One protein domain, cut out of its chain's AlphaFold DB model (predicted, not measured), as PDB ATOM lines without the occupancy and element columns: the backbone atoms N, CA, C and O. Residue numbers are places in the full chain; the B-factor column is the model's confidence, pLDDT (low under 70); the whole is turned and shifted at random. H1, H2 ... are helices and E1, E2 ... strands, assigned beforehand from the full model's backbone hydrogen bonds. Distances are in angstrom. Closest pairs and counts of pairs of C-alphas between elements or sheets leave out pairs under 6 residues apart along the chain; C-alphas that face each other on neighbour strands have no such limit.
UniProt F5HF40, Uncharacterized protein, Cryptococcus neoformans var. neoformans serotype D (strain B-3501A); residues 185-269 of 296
ATOM      1  N   ILE A 185      66.519  -3.039 -26.266       92.69
ATOM      2  CA  ILE A 185      65.582  -1.922 -26.116       92.69
ATOM      3  C   ILE A 185      64.230  -2.445 -25.615       92.69
ATOM      4  O   ILE A 185      63.736  -3.487 -26.072       92.69
ATOM      5  N   VAL A 186      63.643  -1.695 -24.679       92.44
ATOM      6  CA  VAL A 186      62.316  -1.929 -24.101       92.44
ATOM      7  C   VAL A 186      61.352  -0.857 -24.608       92.44
ATOM      8  O   VAL A 186      61.456   0.309 -24.228       92.44
ATOM      9  N   ASP A 187      60.405  -1.251 -25.455       91.81
ATOM     10  CA  ASP A 187      59.325  -0.385 -25.930       91.81
ATOM     11  C   ASP A 187      58.169  -0.384 -24.917       91.81
ATOM     12  O   ASP A 187      57.481  -1.384 -24.722       91.81
ATOM     13  N   THR A 188      57.948   0.735 -24.235       92.75
ATOM     14  CA  THR A 188      56.932   0.834 -23.177       92.75
ATOM     15  C   THR A 188      55.528   1.156 -23.694       92.75
ATOM     16  O   THR A 188      54.586   1.180 -22.902       92.75
ATOM     17  N   HIS A 189      55.348   1.382 -24.997       92.56
ATOM     18  CA  HIS A 189      54.031   1.638 -25.577       92.56
ATOM     19  C   HIS A 189      54.005   1.182 -27.033       92.56
ATOM     20  O   HIS A 189      54.318   1.946 -27.945       92.56
ATOM     21  N   SER A 190      53.550  -0.049 -27.254       91.38
ATOM     22  CA  SER A 190      53.481  -0.640 -28.588       91.38
ATOM     23  C   SER A 190      52.065  -1.049 -28.978       91.38
ATOM     24  O   SER A 190      51.238  -1.406 -28.137       91.38
ATOM     25  N   HIS A 191      51.809  -1.051 -30.282       93.00
ATOM     26  CA  HIS A 191      50.615  -1.645 -30.893       93.00
ATOM     27  C   HIS A 191      50.964  -2.812 -31.829       93.00
ATOM     28  O   HIS A 191      50.076  -3.374 -32.470       93.00
ATOM     29  N   MET A 192      52.244  -3.190 -31.904       90.38
ATOM     30  CA  MET A 192      52.704  -4.283 -32.757       90.38
ATOM     31  C   MET A 192      52.020  -5.603 -32.376       90.38
ATOM     32  O   MET A 192      51.732  -5.849 -31.203       90.38
ATOM     33  N   GLY A 193      51.695  -6.423 -33.372       90.19
ATOM     34  CA  GLY A 193      50.849  -7.606 -33.217       90.19
ATOM     35  C   GLY A 193      49.343  -7.312 -33.169       90.19
ATOM     36  O   GLY A 193      48.574  -8.198 -33.516       90.19
ATOM     37  N   LEU A 194      48.899  -6.099 -32.810       90.81
ATOM     38  CA  LEU A 194      47.480  -5.689 -32.894       90.81
ATOM     39  C   LEU A 194      47.174  -4.826 -34.118       90.81
ATOM     40  O   LEU A 194      46.028  -4.753 -34.554       90.81
ATOM     41  N   ASP A 195      48.191  -4.114 -34.597       90.69
ATOM     42  CA  ASP A 195      48.188  -3.315 -35.821       90.69
ATOM     43  C   ASP A 195      49.288  -3.846 -36.746       90.69
ATOM     44  O   ASP A 195      50.365  -3.262 -36.877       90.69
ATOM     45  N   SER A 196      49.072  -5.054 -37.277       90.81
ATOM     46  CA  SER A 196      50.134  -5.787 -37.971       90.81
ATOM     47  C   SER A 196      50.613  -5.110 -39.250       90.81
ATOM     48  O   SER A 196      49.835  -4.476 -39.961       90.81
ATOM     49  N   ALA A 197      51.878  -5.343 -39.603       90.50
ATOM     50  CA  ALA A 197      52.426  -5.011 -40.910       90.50
ATOM     51  C   ALA A 197      52.568  -6.280 -41.785       90.50
ATOM     52  O   ALA A 197      53.189  -7.254 -41.354       90.50
ATOM     53  N   PRO A 198      52.061  -6.285 -43.038       91.44
ATOM     54  CA  PRO A 198      51.206  -5.263 -43.641       91.44
ATOM     55  C   PRO A 198      49.819  -5.215 -42.986       91.44
ATOM     56  O   PRO A 198      49.260  -6.247 -42.618       91.44
ATOM     57  N   GLY A 199      49.245  -4.014 -42.910       90.88
ATOM     58  CA  GLY A 199      47.922  -3.805 -42.328       90.88
ATOM     59  C   GLY A 199      46.822  -4.420 -43.184       90.88
ATOM     60  O   GLY A 199      46.639  -4.043 -44.345       90.88
ATOM     61  N   LEU A 200      46.058  -5.345 -42.605       88.44
ATOM     62  CA  LEU A 200      44.865  -5.924 -43.212       88.44
ATOM     63  C   LEU A 200      43.639  -5.583 -42.366       88.44
ATOM     64  O   LEU A 200      43.696  -5.499 -41.144       88.44
ATOM     65  N   LYS A 201      42.472  -5.461 -43.006       86.06
ATOM     66  CA  LYS A 201      41.215  -5.191 -42.283       86.06
ATOM     67  C   LYS A 201      40.905  -6.255 -41.218       86.06
ATOM     68  O   LYS A 201      40.267  -5.944 -40.221       86.06
ATOM     69  N   GLY A 202      41.327  -7.499 -41.453       84.69
ATOM     70  CA  GLY A 202      41.144  -8.620 -40.528       84.69
ATOM     71  C   GLY A 202      42.183  -8.710 -39.408       84.69
ATOM     72  O   GLY A 202      42.006  -9.543 -38.537       84.69
ATOM     73  N   SER A 203      43.235  -7.887 -39.434       83.94
ATOM     74  CA  SER A 203      44.300  -7.851 -38.420       83.94
ATOM     75  C   SER A 203      44.303  -6.536 -37.631       83.94
ATOM     76  O   SER A 203      45.336  -6.140 -37.107       83.94
ATOM     77  N   SER A 204      43.182  -5.809 -37.639       88.06
ATOM     78  CA  SER A 204      43.020  -4.499 -36.998       88.06
ATOM     79  C   SER A 204      42.336  -4.670 -35.639       88.06
ATOM     80  O   SER A 204      41.165  -4.308 -35.475       88.06
ATOM     81  N   ASP A 205      43.074  -5.194 -34.664       89.44
ATOM     82  CA  ASP A 205      42.568  -5.511 -33.320       89.44
ATOM     83  C   ASP A 205      42.998  -4.493 -32.249       89.44
ATOM     84  O   ASP A 205      42.677  -4.630 -31.068       89.44
ATOM     85  N   THR A 206      43.662  -3.403 -32.649       88.94
ATOM     86  CA  THR A 206      44.154  -2.345 -31.745       88.94
ATOM     87  C   THR A 206      43.046  -1.666 -30.940       88.94
ATOM     88  O   THR A 206      43.264  -1.259 -29.800       88.94
ATOM     89  N   ASN A 207      41.859  -1.485 -31.529       88.19
ATOM     90  CA  ASN A 207      40.767  -0.707 -30.942       88.19
ATOM     91  C   ASN A 207      39.420  -1.428 -31.061       88.19
ATOM     92  O   ASN A 207      38.949  -1.722 -32.161       88.19
ATOM     93  N   SER A 208      38.717  -1.577 -29.936       85.44
ATOM     94  CA  SER A 208      37.314  -1.992 -29.936       85.44
ATOM     95  C   SER A 208      36.386  -0.776 -29.914       85.44
ATOM     96  O   SER A 208      36.357   0.006 -28.970       85.44
ATOM     97  N   HIS A 209      35.569  -0.645 -30.958       82.94
ATOM     98  CA  HIS A 209      34.671   0.498 -31.165       82.94
ATOM     99  C   HIS A 209      33.251   0.265 -30.619       82.94
ATOM    100  O   HIS A 209      32.354   1.083 -30.817       82.94
ATOM    101  N   ARG A 210      33.009  -0.881 -29.969       83.38
ATOM    102  CA  ARG A 210      31.668  -1.320 -29.536       83.38
ATOM    103  C   ARG A 210      31.286  -0.850 -28.128       83.38
ATOM    104  O   ARG A 210      30.203  -1.183 -27.650       83.38
ATOM    105  N   GLY A 211      32.130  -0.064 -27.465       77.38
ATOM    106  CA  GLY A 211      31.804   0.563 -26.190       77.38
ATOM    107  C   GLY A 211      32.885   1.528 -25.720       77.38
ATOM    108  O   GLY A 211      34.034   1.428 -26.125       77.38
ATOM    109  N   ASN A 212      32.519   2.453 -24.832       77.38
ATOM    110  CA  ASN A 212      33.462   3.446 -24.304       77.38
ATOM    111  C   ASN A 212      34.385   2.872 -23.216       77.38
ATOM    112  O   ASN A 212      35.485   3.363 -23.017       77.38
ATOM    113  N   THR A 213      33.946   1.837 -22.492       81.69
ATOM    114  CA  THR A 213      34.691   1.265 -21.359       81.69
ATOM    115  C   THR A 213      34.648  -0.253 -21.435       81.69
ATOM    116  O   THR A 213      33.593  -0.857 -21.214       81.69
ATOM    117  N   GLN A 214      35.792  -0.854 -21.774       77.50
ATOM    118  CA  GLN A 214      35.941  -2.294 -22.002       77.50
ATOM    119  C   GLN A 214      37.195  -2.867 -21.304       77.50
ATOM    120  O   GLN A 214      38.055  -3.437 -21.966       77.50
ATOM    121  N   PRO A 215      37.321  -2.735 -19.966       78.56
ATOM    122  CA  PRO A 215      38.514  -3.151 -19.213       78.56
ATOM    123  C   PRO A 215      38.744  -4.668 -19.176       78.56
ATOM    124  O   PRO A 215      39.776  -5.118 -18.706       78.56
ATOM    125  N   TRP A 216      37.769  -5.462 -19.622       78.81
ATOM    126  CA  TRP A 216      37.891  -6.916 -19.715       78.81
ATOM    127  C   TRP A 216      38.595  -7.379 -20.998       78.81
ATOM    128  O   TRP A 216      38.910  -8.559 -21.109       78.81
ATOM    129  N   LEU A 217      38.803  -6.487 -21.974       82.00
ATOM    130  CA  LEU A 217      39.562  -6.801 -23.182       82.00
ATOM    131  C   LEU A 217      41.057  -6.766 -22.884       82.00
ATOM    132  O   LEU A 217      41.528  -5.921 -22.121       82.00
ATOM    133  N   ARG A 218      41.806  -7.661 -23.524       84.25
ATOM    134  CA  ARG A 218      43.257  -7.760 -23.378       84.25
ATOM    135  C   ARG A 218      43.889  -7.732 -24.758       84.25
ATOM    136  O   ARG A 218      43.429  -8.448 -25.641       84.25
ATOM    137  N   SER A 219      44.977  -6.979 -24.916       87.62
ATOM    138  CA  SER A 219      45.801  -6.987 -26.136       87.62
ATOM    139  C   SER A 219      46.154  -8.412 -26.565       87.62
ATOM    140  O   SER A 219      46.059  -8.762 -27.731       87.62
ATOM    141  N   PHE A 220      46.481  -9.267 -25.596       84.56
ATOM    142  CA  PHE A 220      46.841 -10.660 -25.837       84.56
ATOM    143  C   PHE A 220      45.804 -11.443 -26.664       84.56
ATOM    144  O   PHE A 220      46.186 -12.301 -27.450       84.56
ATOM    145  N   ASP A 221      44.511 -11.135 -26.523       85.81
ATOM    146  CA  ASP A 221      43.440 -11.866 -27.211       85.81
ATOM    147  C   ASP A 221      43.355 -11.541 -28.718       85.81
ATOM    148  O   ASP A 221      42.763 -12.313 -29.469       85.81
ATOM    149  N   GLY A 222      43.944 -10.425 -29.164       87.12
ATOM    150  CA  GLY A 222      44.032 -10.019 -30.577       87.12
ATOM    151  C   GLY A 222      45.458 -10.043 -31.131       87.12
ATOM    152  O   GLY A 222      45.722  -9.474 -32.183       87.12
ATOM    153  N   PHE A 223      46.405 -10.637 -30.400       88.94
ATOM    154  CA  PHE A 223      47.821 -10.562 -30.739       88.94
ATOM    155  C   PHE A 223      48.191 -11.514 -31.883       88.94
ATOM    156  O   PHE A 223      48.155 -12.737 -31.738       88.94
ATOM    157  N   ASN A 224      48.610 -10.953 -33.014       90.88
ATOM    158  CA  ASN A 224      49.089 -11.691 -34.170       90.88
ATOM    159  C   ASN A 224      50.591 -11.995 -34.054       90.88
ATOM    160  O   ASN A 224      51.440 -11.130 -34.257       90.88
ATOM    161  N   THR A 225      50.928 -13.258 -33.794       89.12
ATOM    162  CA  THR A 225      52.317 -13.743 -33.710       89.12
ATOM    163  C   THR A 225      53.040 -13.801 -35.059       89.12
ATOM    164  O   THR A 225      54.256 -13.985 -35.086       89.12
ATOM    165  N   HIS A 226      52.322 -13.628 -36.172       88.88
ATOM    166  CA  HIS A 226      52.869 -13.627 -37.531       88.88
ATOM    167  C   HIS A 226      53.057 -12.217 -38.110       88.88
ATOM    168  O   HIS A 226      53.226 -12.067 -39.320       88.88
ATOM    169  N   ASP A 227      53.015 -11.181 -37.271       90.94
ATOM    170  CA  ASP A 227      53.306  -9.812 -37.688       90.94
ATOM    171  C   ASP A 227      54.740  -9.696 -38.236       90.94
ATOM    172  O   ASP A 227      55.719 -10.011 -37.553       90.94
ATOM    173  N   LEU A 228      54.886  -9.230 -39.481       89.88
ATOM    174  CA  LEU A 228      56.205  -9.083 -40.100       89.88
ATOM    175  C   LEU A 228      57.011  -7.940 -39.472       89.88
ATOM    176  O   LEU A 228      58.239  -7.921 -39.604       89.88
ATOM    177  N   ALA A 229      56.350  -7.017 -38.763       90.31
ATOM    178  CA  ALA A 229      57.015  -5.933 -38.050       90.31
ATOM    179  C   ALA A 229      57.993  -6.448 -36.981       90.31
ATOM    180  O   ALA A 229      59.002  -5.789 -36.735       90.31
ATOM    181  N   PHE A 230      57.793  -7.655 -36.432       90.12
ATOM    182  CA  PHE A 230      58.708  -8.228 -35.440       90.12
ATOM    183  C   PHE A 230      60.144  -8.330 -35.946       90.12
ATOM    184  O   PHE A 230      61.071  -7.964 -35.228       90.12
ATOM    185  N   ASN A 231      60.339  -8.766 -37.190       90.56
ATOM    186  CA  ASN A 231      61.682  -8.908 -37.755       90.56
ATOM    187  C   ASN A 231      62.380  -7.549 -37.876       90.56
ATOM    188  O   ASN A 231      63.571  -7.433 -37.591       90.56
ATOM    189  N   LEU A 232      61.627  -6.513 -38.251       90.25
ATOM    190  CA  LEU A 232      62.139  -5.148 -38.344       90.25
ATOM    191  C   LEU A 232      62.468  -4.590 -36.954       90.25
ATOM    192  O   LEU A 232      63.564  -4.070 -36.753       90.25
ATOM    193  N   SER A 233      61.580  -4.763 -35.975       91.88
ATOM    194  CA  SER A 233      61.807  -4.315 -34.597       91.88
ATOM    195  C   SER A 233      63.006  -5.003 -33.942       91.88
ATOM    196  O   SER A 233      63.828  -4.326 -33.325       91.88
ATOM    197  N   ILE A 234      63.157  -6.320 -34.127       90.50
ATOM    198  CA  ILE A 234      64.314  -7.082 -33.631       90.50
ATOM    199  C   ILE A 234      65.603  -6.584 -34.294       90.50
ATOM    200  O   ILE A 234      66.600  -6.382 -33.606       90.50
ATOM    201  N   SER A 235      65.583  -6.303 -35.606       92.75
ATOM    202  CA  SER A 235      66.750  -5.739 -36.306       92.75
ATOM    203  C   SER A 235      67.145  -4.342 -35.808       92.75
ATOM    204  O   SER A 235      68.310  -3.966 -35.897       92.75
ATOM    205  N   GLY A 236      66.192  -3.593 -35.241       92.69
ATOM    206  CA  GLY A 236      66.426  -2.311 -34.574       92.69
ATOM    207  C   GLY A 236      66.873  -2.429 -33.112       92.69
ATOM    208  O   GLY A 236      67.047  -1.405 -32.460       92.69
ATOM    209  N   GLY A 237      67.040  -3.647 -32.582       92.06
ATOM    210  CA  GLY A 237      67.488  -3.890 -31.208       92.06
ATOM    211  C   GLY A 237      66.374  -3.933 -30.156       92.06
ATOM    212  O   GLY A 237      66.673  -3.991 -28.962       92.06
ATOM    213  N   ILE A 238      65.095  -3.924 -30.556       93.00
ATOM    214  CA  ILE A 238      63.968  -4.092 -29.625       93.00
ATOM    215  C   ILE A 238      63.870  -5.560 -29.217       93.00
ATOM    216  O   ILE A 238      63.708  -6.444 -30.055       93.00
ATOM    217  N   THR A 239      63.920  -5.811 -27.910       91.00
ATOM    218  CA  THR A 239      63.820  -7.168 -27.337       91.00
ATOM    219  C   THR A 239      62.556  -7.364 -26.507       91.00
ATOM    220  O   THR A 239      62.114  -8.491 -26.287       91.00
ATOM    221  N   THR A 240      61.961  -6.266 -26.038       89.50
ATOM    222  CA  THR A 240      60.810  -6.278 -25.133       89.50
ATOM    223  C   THR A 240      59.844  -5.178 -25.513       89.50
ATOM    224  O   THR A 240      60.277  -4.074 -25.837       89.50
ATOM    225  N   MET A 241      58.544  -5.457 -25.431       90.31
ATOM    226  CA  MET A 241      57.519  -4.440 -25.610       90.31
ATOM    227  C   MET A 241      56.309  -4.637 -24.703       90.31
ATOM    228  O   MET A 241      55.905  -5.761 -24.392       90.31
ATOM    229  N   LEU A 242      55.710  -3.509 -24.345       90.69
ATOM    230  CA  LEU A 242      54.445  -3.392 -23.646       90.69
ATOM    231  C   LEU A 242      53.341  -3.115 -24.676       90.69
ATOM    232  O   LEU A 242      53.188  -1.995 -25.163       90.69
ATOM    233  N   VAL A 243      52.583  -4.155 -25.035       89.06
ATOM    234  CA  VAL A 243      51.550  -4.075 -26.083       89.06
ATOM    235  C   VAL A 243      50.228  -3.604 -25.491       89.06
ATOM    236  O   VAL A 243      49.568  -4.324 -24.734       89.06
ATOM    237  N   LEU A 244      49.809  -2.399 -25.862       88.31
ATOM    238  CA  LEU A 244      48.654  -1.719 -25.285       88.31
ATOM    239  C   LEU A 244      47.514  -1.572 -26.303       88.31
ATOM    240  O   LEU A 244      47.765  -1.448 -27.505       88.31
ATOM    241  N   PRO A 245      46.252  -1.526 -25.839       88.12
ATOM    242  CA  PRO A 245      45.143  -1.097 -26.678       88.12
ATOM    243  C   PRO A 245      45.354   0.331 -27.186       88.12
ATOM    244  O   PRO A 245      46.016   1.153 -26.546       88.12
ATOM    245  N   GLY A 246      44.747   0.644 -28.326       84.56
ATOM    246  CA  GLY A 246      44.744   1.990 -28.880       84.56
ATOM    247  C   GLY A 246      43.900   2.973 -28.065       84.56
ATOM    248  O   GLY A 246      43.188   2.633 -27.119       84.56
ATOM    249  N   SER A 247      43.966   4.242 -28.456       81.44
ATOM    250  CA  SER A 247      43.338   5.353 -27.732       81.44
ATOM    251  C   SER A 247      41.852   5.573 -28.050       81.44
ATOM    252  O   SER A 247      41.228   6.452 -27.450       81.44
ATOM    253  N   ALA A 248      41.252   4.804 -28.972       70.56
ATOM    254  CA  ALA A 248      39.862   5.020 -29.389       70.56
ATOM    255  C   ALA A 248      38.839   4.610 -28.310       70.56
ATOM    256  O   ALA A 248      37.708   5.107 -28.307       70.56
ATOM    257  N   GLY A 249      39.241   3.769 -27.348       56.78
ATOM    258  CA  GLY A 249      38.500   3.543 -26.107       56.78
ATOM    259  C   GLY A 249      38.616   4.760 -25.187       56.78
ATOM    260  O   GLY A 249      39.576   4.895 -24.431       56.78
ATOM    261  N   LYS A 250      37.650   5.682 -25.253       43.69
ATOM    262  CA  LYS A 250      37.627   6.879 -24.396       43.69
ATOM    263  C   LYS A 250      37.500   6.448 -22.929       43.69
ATOM    264  O   LYS A 250      36.416   6.066 -22.503       43.69
ATOM    265  N   PHE A 251      38.600   6.575 -22.185       37.44
ATOM    266  CA  PHE A 251      38.845   6.099 -20.815       37.44
ATOM    267  C   PHE A 251      39.320   4.642 -20.703       37.44
ATOM    268  O   PHE A 251      38.675   3.805 -20.069       37.44
ATOM    269  N   LEU A 252      40.539   4.371 -21.178       39.34
ATOM    270  CA  LEU A 252      41.408   3.435 -20.467       39.34
ATOM    271  C   LEU A 252      41.926   4.154 -19.210       39.34
ATOM    272  O   LEU A 252      42.953   4.828 -19.225       39.34
ATOM    273  N   HIS A 253      41.162   4.084 -18.118       35.91
ATOM    274  CA  HIS A 253      41.714   4.382 -16.801       35.91
ATOM    275  C   HIS A 253      42.709   3.259 -16.511       35.91
ATOM    276  O   HIS A 253      42.301   2.148 -16.175       35.91
ATOM    277  N   LEU A 254      43.996   3.537 -16.724       35.78
ATOM    278  CA  LEU A 254      45.095   2.660 -16.348       35.78
ATOM    279  C   LEU A 254      45.110   2.559 -14.816       35.78
ATOM    280  O   LEU A 254      45.859   3.243 -14.124       35.78
ATOM    281  N   HIS A 255      44.227   1.737 -14.257       29.52
ATOM    282  CA  HIS A 255      44.495   1.147 -12.962       29.52
ATOM    283  C   HIS A 255      45.596   0.126 -13.208       29.52
ATOM    284  O   HIS A 255      45.346  -0.935 -13.768       29.52
ATOM    285  N   LEU A 256      46.810   0.463 -12.770       31.95
ATOM    286  CA  LEU A 256      47.886  -0.481 -12.467       31.95
ATOM    287  C   LEU A 256      47.468  -1.392 -11.293       31.95
ATOM    288  O   LEU A 256      48.165  -1.511 -10.291       31.95
ATOM    289  N   LEU A 257      46.281  -1.985 -11.382       27.84
ATOM    290  CA  LEU A 257      45.909  -3.159 -10.627       27.84
ATOM    291  C   LEU A 257      46.003  -4.294 -11.637       27.84
ATOM    292  O   LEU A 257      45.184  -4.394 -12.544       27.84
ATOM    293  N   ASP A 258      47.048  -5.083 -11.444       31.66
ATOM    294  CA  ASP A 258      47.477  -6.255 -12.197       31.66
ATOM    295  C   ASP A 258      48.424  -6.048 -13.392       31.66
ATOM    296  O   ASP A 258      48.099  -5.558 -14.472       31.66
ATOM    297  N   HIS A 259      49.659  -6.477 -13.138       35.34
ATOM    298  CA  HIS A 259      50.839  -6.448 -13.985       35.34
ATOM    299  C   HIS A 259      50.838  -7.584 -15.008       35.34
ATOM    300  O   HIS A 259      51.557  -8.562 -14.817       35.34
ATOM    301  N   ARG A 260      50.074  -7.479 -16.100       38.94
ATOM    302  CA  ARG A 260      50.361  -8.276 -17.308       38.94
ATOM    303  C   ARG A 260      50.029  -7.521 -18.580       38.94
ATOM    304  O   ARG A 260      48.917  -7.597 -19.095       38.94
ATOM    305  N   ALA A 261      51.050  -6.881 -19.124       33.97
ATOM    306  CA  ALA A 261      51.125  -6.615 -20.547       33.97
ATOM    307  C   ALA A 261      52.576  -6.821 -21.010       33.97
ATOM    308  O   ALA A 261      53.176  -5.979 -21.654       33.97
ATOM    309  N   ASP A 262      53.137  -7.981 -20.669       35.31
ATOM    310  CA  ASP A 262      54.437  -8.396 -21.185       35.31
ATOM    311  C   ASP A 262      54.197  -9.312 -22.384       35.31
ATOM    312  O   ASP A 262      53.883 -10.494 -22.221       35.31
ATOM    313  N   VAL A 263      54.347  -8.777 -23.595       38.75
ATOM    314  CA  VAL A 263      54.593  -9.617 -24.770       38.75
ATOM    315  C   VAL A 263      56.061  -9.441 -25.131       38.75
ATOM    316  O   VAL A 263      56.442  -8.620 -25.955       38.75
ATOM    317  N   MET A 264      56.916 -10.190 -24.437       37.19
ATOM    318  CA  MET A 264      58.332 -10.295 -24.788       37.19
ATOM    319  C   MET A 264      58.482 -11.323 -25.900       37.19
ATOM    320  O   MET A 264      58.208 -12.508 -25.703       37.19
ATOM    321  N   LEU A 265      58.921 -10.856 -27.064       34.50
ATOM    322  CA  LEU A 265      59.213 -11.702 -28.208       34.50
ATOM    323  C   LEU A 265      60.483 -12.502 -27.922       34.50
ATOM    324  O   LEU A 265      61.582 -11.958 -27.888       34.50
ATOM    325  N   ASN A 266      60.338 -13.809 -27.747       31.22
ATOM    326  CA  ASN A 266      61.403 -14.742 -28.076       31.22
ATOM    327  C   ASN A 266      60.766 -15.890 -28.856       31.22
ATOM    328  O   ASN A 266      59.769 -16.466 -28.407       31.22
ATOM    329  N   GLN A 267      61.276 -16.172 -30.054       32.38
ATOM    330  CA  GLN A 267      60.735 -17.232 -30.898       32.38
ATOM    331  C   GLN A 267      60.937 -18.578 -30.191       32.38
ATOM    332  O   GLN A 267      62.070 -19.014 -30.007       32.38
ATOM    333  N   GLY A 268      59.843 -19.219 -29.757       30.23
ATOM    334  CA  GLY A 268      59.912 -20.559 -29.162       30.23
ATOM    335  C   GLY A 268      58.844 -20.970 -28.142       30.23
ATOM    336  O   GLY A 268      59.050 -21.975 -27.469       30.23
ATOM    337  N   LEU A 269      57.715 -20.266 -27.984       28.05
ATOM    338  CA  LEU A 269      56.665 -20.693 -27.045       28.05
ATOM    339  C   LEU A 269      55.505 -21.410 -27.749       28.05
ATOM    340  O   LEU A 269      54.648 -20.798 -28.382       28.05
TER     341      LEU A 269
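Overview. This is residues 185 to 269 of the 296 residues of an uncharacterized protein of Cryptococcus neoformans var. neoformans serotype D (strain B-3501A) (UniProt F5HF40). Little regular structure: a parallel two-strand ribbon, E1 and E2, with short helix H2 near it at one end, while wide loops, residues 191 to 218 and 244 to 269, make much of the rest. The printed part has 85 residues, 23 in named elements, of mixed class, ordered E1, H1, H2, E2: a right-handed strand-helix-strand unit, parallel neighbour strands with helices between. It is compact, radius of gyration of the C-alphas 13.1 A, spanning 36 by 30 by 21 A.

Arrangement. E1, residues 185 to 190, is parallel to E2, residues 238 to 243, at 22 degrees; N 187 and O 240 are within hydrogen-bond range at 2.9 A. Residues 241 to 242 of E2 pair antiparallel with 262 to 263. H2, residues 229 to 235, and E2 are near each other; E1 and H2 are apart. The closest C-alphas of H1, residues 219 to 222, and E2 are those of Ser 219 and Val 243, 6.4 A. In H2 every O i to N i+4 pair is within hydrogen-bond range; H1 is too short for one.

Along the chain. E1, 12.4 A, begins at C-alpha 185 (65.582, -1.922, -26.116). H1 measures 5.7 A and H2 9.9 A. E2, 12.9 A, ends at C-alpha 243 (51.550, -4.075, -26.083).

Size, cuts and confidence. The printed part has no cut. E1 to H1 is a long link. Residues 249 to 269 are under pLDDT 70.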